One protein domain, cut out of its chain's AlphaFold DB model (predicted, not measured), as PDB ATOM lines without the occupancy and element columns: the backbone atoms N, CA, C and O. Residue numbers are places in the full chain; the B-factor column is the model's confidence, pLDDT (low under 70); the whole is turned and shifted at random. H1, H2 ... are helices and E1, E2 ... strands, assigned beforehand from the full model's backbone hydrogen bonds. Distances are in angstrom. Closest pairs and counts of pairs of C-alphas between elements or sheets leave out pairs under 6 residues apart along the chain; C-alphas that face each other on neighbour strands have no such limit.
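This is residues 4 to 78 of the 79 residues of the protein "Asparaginase" of Candidatus Bathyarchaeota archaeon (UniProt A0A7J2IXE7). A short two-stranded hairpin, E1 and E2, forms the middle of a flat domain, with the longer helix H2 packed along it and the small helix H1 packed across H2 near E1. A second hairpin, E3 and E4, extends away beyond the first, and near the end of the printed part residues 76 to 77 return to pair with E2. The printed part has 75 residues with two named helices and four named strands, in the order H1 H2 E1 E2 E3 E4, and its class is mixed, helices and strands. Each sheet has two antiparallel strands, E1 - E2 and E3 - E4. The whole is compact, with a radius of gyration of the C-alphas of 12.4 A, and spans 39 by 29 by 14 A.

H1, residues 4 to 12, and H2, residues 17 to 31, touch, closest at the C-alphas of Ala 7 and Ala 20, 5.1 A apart. They run opposite ways at a steep tilt of 50 degrees. In both helices every O i to N i+4 pair is within hydrogen-bond range. E1, residues 38 to 42, and E2, residues 48 to 52, form an antiparallel hairpin, with N 39 and O 51 at 2.8 A. The closest C-alphas of H2 and E2, those of Gln 18 and Gly 49, are 3.5 A apart. E3, residues 59 to 61, and E4, residues 70 to 72, form another antiparallel hairpin, with N 61 and O 70 at 2.8 A. H2 and E3 are apart.

H1 begins at C-alpha 4, (3.040, 25.135, -47.333). H2 is 21.3 A long, E1 13.8 A and E2 13.7 A. E4 ends at C-alpha 72, (13.431, 29.517, -30.474).

The C-alphas farthest apart, those of His 31 and Lys 67, are 39.5 A apart. The printed part has no cut and no long link, and no printed residue is under 70 in pLDDT.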
ATOM      1  N   ALA A   4       4.148  25.396 -48.253       97.62
ATOM      2  CA  ALA A   4       3.040  25.135 -47.333       97.62
ATOM      3  C   ALA A   4       2.200  23.924 -47.777       97.62
ATOM      4  O   ALA A   4       1.970  22.998 -47.000       97.62
ATOM      5  N   ARG A   5       1.822  23.867 -49.064       98.00
ATOM      6  CA  ARG A   5       1.109  22.709 -49.622       98.00
ATOM      7  C   ARG A   5       1.963  21.444 -49.564       98.00
ATOM      8  O   ARG A   5       1.430  20.378 -49.274       98.00
ATOM      9  N   MET A   6       3.262  21.545 -49.844       98.00
ATOM     10  CA  MET A   6       4.162  20.392 -49.825       98.00
ATOM     11  C   MET A   6       4.329  19.805 -48.421       98.00
ATOM     12  O   MET A   6       4.256  18.592 -48.266       98.00
ATOM     13  N   ALA A   7       4.441  20.644 -47.392       98.44
ATOM     14  CA  ALA A   7       4.483  20.200 -46.004       98.44
ATOM     15  C   ALA A   7       3.220  19.403 -45.636       98.44
ATOM     16  O   ALA A   7       3.311  18.307 -45.085       98.44
ATOM     17  N   CYS A   8       2.036  19.891 -46.026       98.31
ATOM     18  CA  CYS A   8       0.786  19.151 -45.841       98.31
ATOM     19  C   CYS A   8       0.750  17.837 -46.638       98.31
ATOM     20  O   CYS A   8       0.208  16.846 -46.152       98.31
ATOM     21  N   LEU A   9       1.303  17.815 -47.857       98.25
ATOM     22  CA  LEU A   9       1.414  16.602 -48.673       98.25
ATOM     23  C   LEU A   9       2.310  15.560 -47.996       98.25
ATOM     24  O   LEU A   9       1.894  14.414 -47.875       98.25
ATOM     25  N   PHE A  10       3.484  15.963 -47.510       98.25
ATOM     26  CA  PHE A  10       4.407  15.087 -46.792       98.25
ATOM     27  C   PHE A  10       3.796  14.539 -45.507       98.25
ATOM     28  O   PHE A  10       3.829  13.328 -45.293       98.25
ATOM     29  N   MET A  11       3.152  15.393 -44.705       98.44
ATOM     30  CA  MET A  11       2.457  14.931 -43.504       98.44
ATOM     31  C   MET A  11       1.310  13.972 -43.830       98.44
ATOM     32  O   MET A  11       1.126  12.969 -43.147       98.44
ATOM     33  N   ARG A  12       0.555  14.227 -44.909       97.94
ATOM     34  CA  ARG A  12      -0.487  13.296 -45.367       97.94
ATOM     35  C   ARG A  12       0.094  11.941 -45.782       97.94
ATOM     36  O   ARG A  12      -0.573  10.930 -45.605       97.94
ATOM     37  N   SER A  13       1.314  11.920 -46.311       97.81
ATOM     38  CA  SER A  13       2.028  10.694 -46.685       97.81
ATOM     39  C   SER A  13       2.676   9.961 -45.502       97.81
ATOM     40  O   SER A  13       3.320   8.941 -45.721       97.81
ATOM     41  N   GLY A  14       2.509  10.448 -44.267       97.56
ATOM     42  CA  GLY A  14       2.952   9.767 -43.048       97.56
ATOM     43  C   GLY A  14       4.156  10.394 -42.350       97.56
ATOM     44  O   GLY A  14       4.522   9.925 -41.276       97.56
ATOM     45  N   LEU A  15       4.750  11.457 -42.902       98.44
ATOM     46  CA  LEU A  15       5.830  12.174 -42.223       98.44
ATOM     47  C   LEU A  15       5.276  12.949 -41.018       98.44
ATOM     48  O   LEU A  15       4.169  13.493 -41.050       98.44
ATOM     49  N   SER A  16       6.064  13.052 -39.955       98.56
ATOM     50  CA  SER A  16       5.807  14.005 -38.876       98.56
ATOM     51  C   SER A  16       5.912  15.451 -39.381       98.56
ATOM     52  O   SER A  16       6.479  15.731 -40.440       98.56
ATOM     53  N   ALA A  17       5.394  16.407 -38.603       98.38
ATOM     54  CA  ALA A  17       5.531  17.829 -38.924       98.38
ATOM     55  C   ALA A  17       7.002  18.263 -39.066       98.38
ATOM     56  O   ALA A  17       7.314  19.081 -39.933       98.38
ATOM     57  N   GLN A  18       7.899  17.702 -38.247       98.56
ATOM     58  CA  GLN A  18       9.333  17.988 -38.296       98.56
ATOM     59  C   GLN A  18       9.969  17.435 -39.576       98.56
ATOM     60  O   GLN A  18      10.558  18.203 -40.333       98.56
ATOM     61  N   GLU A  19       9.762  16.154 -39.888       98.62
ATOM     62  CA  GLU A  19      10.286  15.534 -41.118       98.62
ATOM     63  C   GLU A  19       9.760  16.233 -42.380       98.62
ATOM     64  O   GLU A  19      10.501  16.464 -43.334       98.62
ATOM     65  N   ALA A  20       8.483  16.632 -42.388       98.56
ATOM     66  CA  ALA A  20       7.900  17.385 -43.494       98.56
ATOM     67  C   ALA A  20       8.548  18.770 -43.668       98.56
ATOM     68  O   ALA A  20       8.742  19.218 -44.806       98.56
ATOM     69  N   ALA A  21       8.885  19.450 -42.567       98.38
ATOM     70  CA  ALA A  21       9.560  20.741 -42.610       98.38
ATOM     71  C   ALA A  21      10.984  20.614 -43.175       98.38
ATOM     72  O   ALA A  21      11.369  21.380 -44.062       98.38
ATOM     73  N   GLU A  22      11.733  19.608 -42.726       98.56
ATOM     74  CA  GLU A  22      13.090  19.318 -43.199       98.56
ATOM     75  C   GLU A  22      13.105  18.921 -44.679       98.56
ATOM     76  O   GLU A  22      13.870  19.487 -45.461       98.56
ATOM     77  N   ALA A  23      12.190  18.042 -45.106       98.12
ATOM     78  CA  ALA A  23      12.044  17.657 -46.511       98.12
ATOM     79  C   ALA A  23      11.755  18.871 -47.414       98.12
ATOM     80  O   ALA A  23      12.303  18.992 -48.513       98.12
ATOM     81  N   CYS A  24      10.935  19.815 -46.943       98.12
ATOM     82  CA  CYS A  24      10.681  21.067 -47.653       98.12
ATOM     83  C   CYS A  24      11.932  21.948 -47.763       98.12
ATOM     84  O   CYS A  24      12.159  22.534 -48.822       98.12
ATOM     85  N   MET A  25      12.759  22.033 -46.720       97.75
ATOM     86  CA  MET A  25      14.035  22.755 -46.795       97.75
ATOM     87  C   MET A  25      15.041  22.050 -47.716       97.75
ATOM     88  O   MET A  25      15.747  22.721 -48.463       97.75
ATOM     89  N   GLY A  26      15.029  20.715 -47.784       97.19
ATOM     90  CA  GLY A  26      15.778  19.967 -48.800       97.19
ATOM     91  C   GLY A  26      15.358  20.330 -50.232       97.19
ATOM     92  O   GLY A  26      16.203  20.519 -51.110       97.19
ATOM     93  N   LEU A  27      14.054  20.525 -50.481       97.31
ATOM     94  CA  LEU A  27      13.571  21.042 -51.769       97.31
ATOM     95  C   LEU A  27      14.029  22.481 -52.027       97.31
ATOM     96  O   LEU A  27      14.310  22.812 -53.181       97.31
ATOM     97  N   VAL A  28      14.109  23.319 -50.990       96.69
ATOM     98  CA  VAL A  28      14.670  24.672 -51.098       96.69
ATOM     99  C   VAL A  28      16.132  24.613 -51.521       96.69
ATOM    100  O   VAL A  28      16.467  25.241 -52.517       96.69
ATOM    101  N   LEU A  29      16.977  23.823 -50.853       95.38
ATOM    102  CA  LEU A  29      18.388  23.690 -51.236       95.38
ATOM    103  C   LEU A  29      18.548  23.215 -52.684       95.38
ATOM    104  O   LEU A  29      19.393  23.728 -53.412       95.38
ATOM    105  N   LYS A  30      17.698  22.278 -53.123       96.44
ATOM    106  CA  LYS A  30      17.740  21.734 -54.485       96.44
ATOM    107  C   LYS A  30      17.345  22.747 -55.567       96.44
ATOM    108  O   LYS A  30      17.938  22.732 -56.640       96.44
ATOM    109  N   HIS A  31      16.318  23.567 -55.335       96.31
ATOM    110  CA  HIS A  31      15.738  24.429 -56.383       96.31
ATOM    111  C   HIS A  31      16.110  25.911 -56.242       96.31
ATOM    112  O   HIS A  31      15.997  26.658 -57.209       96.31
ATOM    113  N   PHE A  32      16.531  26.337 -55.051       94.38
ATOM    114  CA  PHE A  32      16.851  27.720 -54.693       94.38
ATOM    115  C   PHE A  32      18.122  27.770 -53.819       94.38
ATOM    116  O   PHE A  32      18.070  28.236 -52.675       94.38
ATOM    117  N   PRO A  33      19.268  27.267 -54.316       92.12
ATOM    118  CA  PRO A  33      20.503  27.201 -53.537       92.12
ATOM    119  C   PRO A  33      20.906  28.589 -53.021       92.12
ATOM    120  O   PRO A  33      20.784  29.590 -53.724       92.12
ATOM    121  N   GLY A  34      21.347  28.655 -51.763       89.50
ATOM    122  CA  GLY A  34      21.747  29.905 -51.107       89.50
ATOM    123  C   GLY A  34      20.597  30.850 -50.733       89.50
ATOM    124  O   GLY A  34      20.848  31.883 -50.116       89.50
ATOM    125  N   THR A  35      19.342  30.514 -51.051       92.94
ATOM    126  CA  THR A  35      18.193  31.345 -50.669       92.94
ATOM    127  C   THR A  35      17.805  31.068 -49.212       92.94
ATOM    128  O   THR A  35      17.458  29.926 -48.880       92.94
ATOM    129  N   PRO A  36      17.829  32.080 -48.325       95.12
ATOM    130  CA  PRO A  36      17.446  31.901 -46.932       95.12
ATOM    131  C   PRO A  36      15.928  31.727 -46.827       95.12
ATOM    132  O   PRO A  36      15.162  32.637 -47.136       95.12
ATOM    133  N   MET A  37      15.489  30.561 -46.364       96.06
ATOM    134  CA  MET A  37      14.086  30.267 -46.087       96.06
ATOM    135  C   MET A  37      13.934  29.518 -44.767       96.06
ATOM    136  O   MET A  37      14.898  29.018 -44.184       96.06
ATOM    137  N   GLY A  38      12.692  29.444 -44.306       95.94
ATOM    138  CA  GLY A  38      12.300  28.645 -43.164       95.94
ATOM    139  C   GLY A  38      10.856  28.193 -43.284       95.94
ATOM    140  O   GLY A  38      10.072  28.756 -44.051       95.94
ATOM    141  N   LEU A  39      10.512  27.155 -42.535       97.81
ATOM    142  CA  LEU A  39       9.176  26.589 -42.498       97.81
ATOM    143  C   LEU A  39       8.838  26.154 -41.073       97.81
ATOM    144  O   LEU A  39       9.594  25.421 -40.438       97.81
ATOM    145  N   ILE A  40       7.671  26.595 -40.612       98.25
ATOM    146  CA  ILE A  40       7.012  26.094 -39.408       98.25
ATOM    147  C   ILE A  40       5.779  25.321 -39.877       98.25
ATOM    148  O   ILE A  40       4.988  25.841 -40.665       98.25
ATOM    149  N   ALA A  41       5.618  24.089 -39.410       98.00
ATOM    150  CA  ALA A  41       4.477  23.237 -39.723       98.00
ATOM    151  C   ALA A  41       3.867  22.664 -38.442       98.00
ATOM    152  O   ALA A  41       4.570  22.455 -37.455       98.00
ATOM    153  N   LEU A  42       2.565  22.391 -38.473       97.81
ATOM    154  CA  LEU A  42       1.839  21.688 -37.419       97.81
ATOM    155  C   LEU A  42       1.103  20.500 -38.031       97.81
ATOM    156  O   LEU A  42       0.526  20.625 -39.113       97.81
ATOM    157  N   ASP A  43       1.087  19.370 -37.330       96.44
ATOM    158  CA  ASP A  43       0.241  18.238 -37.697       96.44
ATOM    159  C   ASP A  43      -1.127  18.273 -36.996       96.44
ATOM    160  O   ASP A  43      -1.428  19.142 -36.177       96.44
ATOM    161  N   ARG A  44      -1.981  17.292 -37.314       94.62
ATOM    162  CA  ARG A  44      -3.348  17.189 -36.770       94.62
ATOM    163  C   ARG A  44      -3.404  16.946 -35.258       94.62
ATOM    164  O   ARG A  44      -4.465  17.123 -34.675       94.62
ATOM    165  N   GLN A  45      -2.303  16.524 -34.639       94.12
ATOM    166  CA  GLN A  45      -2.185  16.339 -33.188       94.12
ATOM    167  C   GLN A  45      -1.594  17.590 -32.515       94.12
ATOM    168  O   GLN A  45      -1.280  17.581 -31.323       94.12
ATOM    169  N   GLY A  46      -1.408  18.666 -33.285       94.44
ATOM    170  CA  GLY A  46      -0.794  19.906 -32.846       94.44
ATOM    171  C   GLY A  46       0.718  19.805 -32.671       94.44
ATOM    172  O   GLY A  46       1.303  20.752 -32.163       94.44
ATOM    173  N   ARG A  47       1.376  18.705 -33.057       95.38
ATOM    174  CA  ARG A  47       2.839  18.580 -32.947       95.38
ATOM    175  C   ARG A  47       3.491  19.444 -34.019       95.38
ATOM    176  O   ARG A  47       2.992  19.525 -35.142       95.38
ATOM    177  N   ARG A  48       4.600  20.092 -33.671       96.62
ATOM    178  CA  ARG A  48       5.264  21.080 -34.527       96.62
ATOM    179  C   ARG A  48       6.487  20.530 -35.242       96.62
ATOM    180  O   ARG A  48       7.147  19.626 -34.743       96.62
ATOM    181  N   GLY A  49       6.799  21.151 -36.371       98.00
ATOM    182  CA  GLY A  49       8.064  21.035 -37.075       98.00
ATOM    183  C   GLY A  49       8.626  22.410 -37.393       98.00
ATOM    184  O   GLY A  49       7.869  23.296 -37.792       98.00
ATOM    185  N   VAL A  50       9.932  22.600 -37.212       98.25
ATOM    186  CA  VAL A  50      10.621  23.849 -37.557       98.25
ATOM    187  C   VAL A  50      11.951  23.537 -38.229       98.25
ATOM    188  O   VAL A  50      12.834  22.928 -37.624       98.25
ATOM    189  N   ALA A  51      12.109  23.993 -39.470       98.25
ATOM    190  CA  ALA A  51      13.336  23.830 -40.243       98.25
ATOM    191  C   ALA A  51      13.663  25.100 -41.036       98.25
ATOM    192  O   ALA A  51      12.768  25.868 -41.395       98.25
ATOM    193  N   GLN A  52      14.945  25.324 -41.313       97.69
ATOM    194  CA  GLN A  52      15.434  26.511 -42.011       97.69
ATOM    195  C   GLN A  52      16.673  26.223 -42.865       97.69
ATOM    196  O   GLN A  52      17.511  25.411 -42.493       97.69
ATOM    197  N   THR A  53      16.825  26.959 -43.963       96.94
ATOM    198  CA  THR A  53      18.112  27.175 -44.656       96.94
ATOM    199  C   THR A  53      18.724  28.531 -44.282       96.94
ATOM    200  O   THR A  53      19.909  28.778 -44.491       96.94
ATOM    201  N   ALA A  54      17.922  29.441 -43.716       95.69
ATOM    202  CA  ALA A  54      18.378  30.741 -43.239       95.69
ATOM    203  C   ALA A  54      19.318  30.627 -42.020       95.69
ATOM    204  O   ALA A  54      19.261  29.673 -41.247       95.69
ATOM    205  N   LYS A  55      20.139  31.661 -41.779       92.38
ATOM    206  CA  LYS A  55      21.025  31.748 -40.597       92.38
ATOM    207  C   LYS A  55      20.249  31.843 -39.271       92.38
ATOM    208  O   LYS A  55      20.707  31.345 -38.238       92.38
ATOM    209  N   TYR A  56      19.090  32.496 -39.296       93.06
ATOM    210  CA  TYR A  56      18.203  32.685 -38.149       93.06
ATOM    211  C   TYR A  56      16.747  32.597 -38.597       93.06
ATOM    212  O   TYR A  56      16.410  33.057 -39.686       93.06
ATOM    213  N   MET A  57      15.901  32.038 -37.736       94.94
ATOM    214  CA  MET A  57      14.452  32.010 -37.905       94.94
ATOM    215  C   MET A  57      13.829  32.017 -36.507       94.94
ATOM    216  O   MET A  57      13.626  30.952 -35.923       94.94
ATOM    217  N   PRO A  58      13.577  33.201 -35.926       96.38
ATOM    218  CA  PRO A  58      12.805  33.290 -34.701       96.38
ATOM    219  C   PRO A  58      11.426  32.665 -34.909       96.38
ATOM    220  O   PRO A  58      10.745  32.963 -35.890       96.38
ATOM    221  N   TRP A  59      11.020  31.795 -33.995       97.38
ATOM    222  CA  TRP A  59       9.720  31.144 -34.017       97.38
ATOM    223  C   TRP A  59       9.152  31.045 -32.604       97.38
ATOM    224  O   TRP A  59       9.887  31.027 -31.612       97.38
ATOM    225  N   ALA A  60       7.828  30.976 -32.533       97.44
ATOM    226  CA  ALA A  60       7.081  30.735 -31.312       97.44
ATOM    227  C   ALA A  60       5.990  29.694 -31.575       97.44
ATOM    228  O   ALA A  60       5.502  29.562 -32.699       97.44
ATOM    229  N   TYR A  61       5.618  28.948 -30.545       97.12
ATOM    230  CA  TYR A  61       4.582  27.931 -30.601       97.12
ATOM    231  C   TYR A  61       3.830  27.876 -29.275       97.12
ATOM    232  O   TYR A  61       4.425  27.948 -28.202       97.12
ATOM    233  N   MET A  62       2.514  27.720 -29.356       96.31
ATOM    234  CA  MET A  62       1.655  27.546 -28.197       96.31
ATOM    235  C   MET A  62       0.532  26.571 -28.548       96.31
ATOM    236  O   MET A  62       0.085  26.513 -29.694       96.31
ATOM    237  N   ARG A  63       0.087  25.805 -27.555       93.81
ATOM    238  CA  ARG A  63      -1.103  24.955 -27.603       93.81
ATOM    239  C   ARG A  63      -1.703  24.852 -26.209       93.81
ATOM    240  O   ARG A  63      -1.013  25.131 -25.222       93.81
ATOM    241  N   ASP A  64      -2.938  24.382 -26.138       93.50
ATOM    242  CA  ASP A  64      -3.598  24.101 -24.868       93.50
ATOM    243  C   ASP A  64      -2.746  23.170 -23.992       93.50
ATOM    244  O   ASP A  64      -2.138  22.205 -24.465       93.50
ATOM    245  N   GLY A  65      -2.675  23.499 -22.702       92.38
ATOM    246  CA  GLY A  65      -1.879  22.773 -21.711       92.38
ATOM    247  C   GLY A  65      -0.418  23.218 -21.583       92.38
ATOM    248  O   GLY A  65       0.246  22.804 -20.632       92.38
ATOM    249  N   LEU A  66       0.103  24.079 -22.466       93.44
ATOM    250  CA  LEU A  66       1.408  24.709 -22.241       93.44
ATOM    251  C   LEU A  66       1.306  25.837 -21.204       93.44
ATOM    252  O   LEU A  66       0.387  26.651 -21.241       93.44
ATOM    253  N   LYS A  67       2.293  25.920 -20.302       95.12
ATOM    254  CA  LYS A  67       2.386  26.983 -19.277       95.12
ATOM    255  C   LYS A  67       2.696  28.370 -19.864       95.12
ATOM    256  O   LYS A  67       2.558  29.370 -19.173       95.12
ATOM    257  N   GLY A  68       3.143  28.418 -21.115       94.75
ATOM    258  CA  GLY A  68       3.537  29.616 -21.846       94.75
ATOM    259  C   GLY A  68       4.012  29.248 -23.255       94.75
ATOM    260  O   GLY A  68       4.062  28.059 -23.584       94.75
ATOM    261  N   PRO A  69       4.347  30.236 -24.099       96.19
ATOM    262  CA  PRO A  69       4.844  29.965 -25.441       96.19
ATOM    263  C   PRO A  69       6.225  29.302 -25.392       96.19
ATOM    264  O   PRO A  69       7.126  29.746 -24.681       96.19
ATOM    265  N   GLU A  70       6.411  28.265 -26.203       95.62
ATOM    266  CA  GLU A  70       7.741  27.795 -26.576       95.62
ATOM    267  C   GLU A  70       8.310  28.739 -27.630       95.62
ATOM    268  O   GLU A  70       7.607  29.124 -28.564       95.62
ATOM    269  N   VAL A  71       9.584  29.097 -27.507       96.75
ATOM    270  CA  VAL A  71      10.255  30.014 -28.432       96.75
ATOM    271  C   VAL A  71      11.626  29.478 -28.816       96.75
ATOM    272  O   VAL A  71      12.281  28.792 -28.033       96.75
ATOM    273  N   GLY A  72      12.080  29.817 -30.018       95.50
ATOM    274  CA  GLY A  72      13.431  29.517 -30.474       95.50
ATOM    275  C   GLY A  72      13.927  30.558 -31.464       95.50
ATOM    276  O   GLY A  72      13.153  31.136 -32.217       95.50
ATOM    277  N   SER A  73      15.236  30.808 -31.471       93.25
ATOM    278  CA  SER A  73      15.888  31.704 -32.439       93.25
ATOM    279  C   SER A  73      16.274  30.995 -33.748       93.25
ATOM    280  O   SER A  73      16.651  31.649 -34.729       93.25
ATOM    281  N   ARG A  74      16.204  29.655 -33.750       94.06
ATOM    282  CA  ARG A  74      16.493  28.761 -34.877       94.06
ATOM    283  C   ARG A  74      15.609  27.511 -34.830       94.06
ATOM    284  O   ARG A  74      15.264  27.038 -33.746       94.06
ATOM    285  N   GLY A  75      15.269  26.980 -35.999       92.25
ATOM    286  CA  GLY A  75      14.830  25.599 -36.200       92.25
ATOM    287  C   GLY A  75      15.996  24.674 -36.555       92.25
ATOM    288  O   GLY A  75      17.162  25.055 -36.432       92.25
ATOM    289  N   VAL A  76      15.681  23.473 -37.045       96.44
ATOM    290  CA  VAL A  76      16.691  22.570 -37.613       96.44
ATOM    291  C   VAL A  76      17.274  23.203 -38.873       96.44
ATOM    292  O   VAL A  76      16.542  23.546 -39.802       96.44
ATOM    293  N   VAL A  77      18.591  23.401 -38.889       95.38
ATOM    294  CA  VAL A  77      19.289  23.989 -40.034       95.38
ATOM    295  C   VAL A  77      19.593  22.887 -41.037       95.38
ATOM    296  O   VAL A  77      20.298  21.936 -40.710       95.38
ATOM    297  N   ILE A  78      19.070  23.034 -42.250       94.44
ATOM    298  CA  ILE A  78      19.346  22.154 -43.382       94.44
ATOM    299  C   ILE A  78      20.323  22.892 -44.296       94.44
ATOM    300  O   ILE A  78      20.015  23.987 -44.776       94.44
TER     301      ILE A  78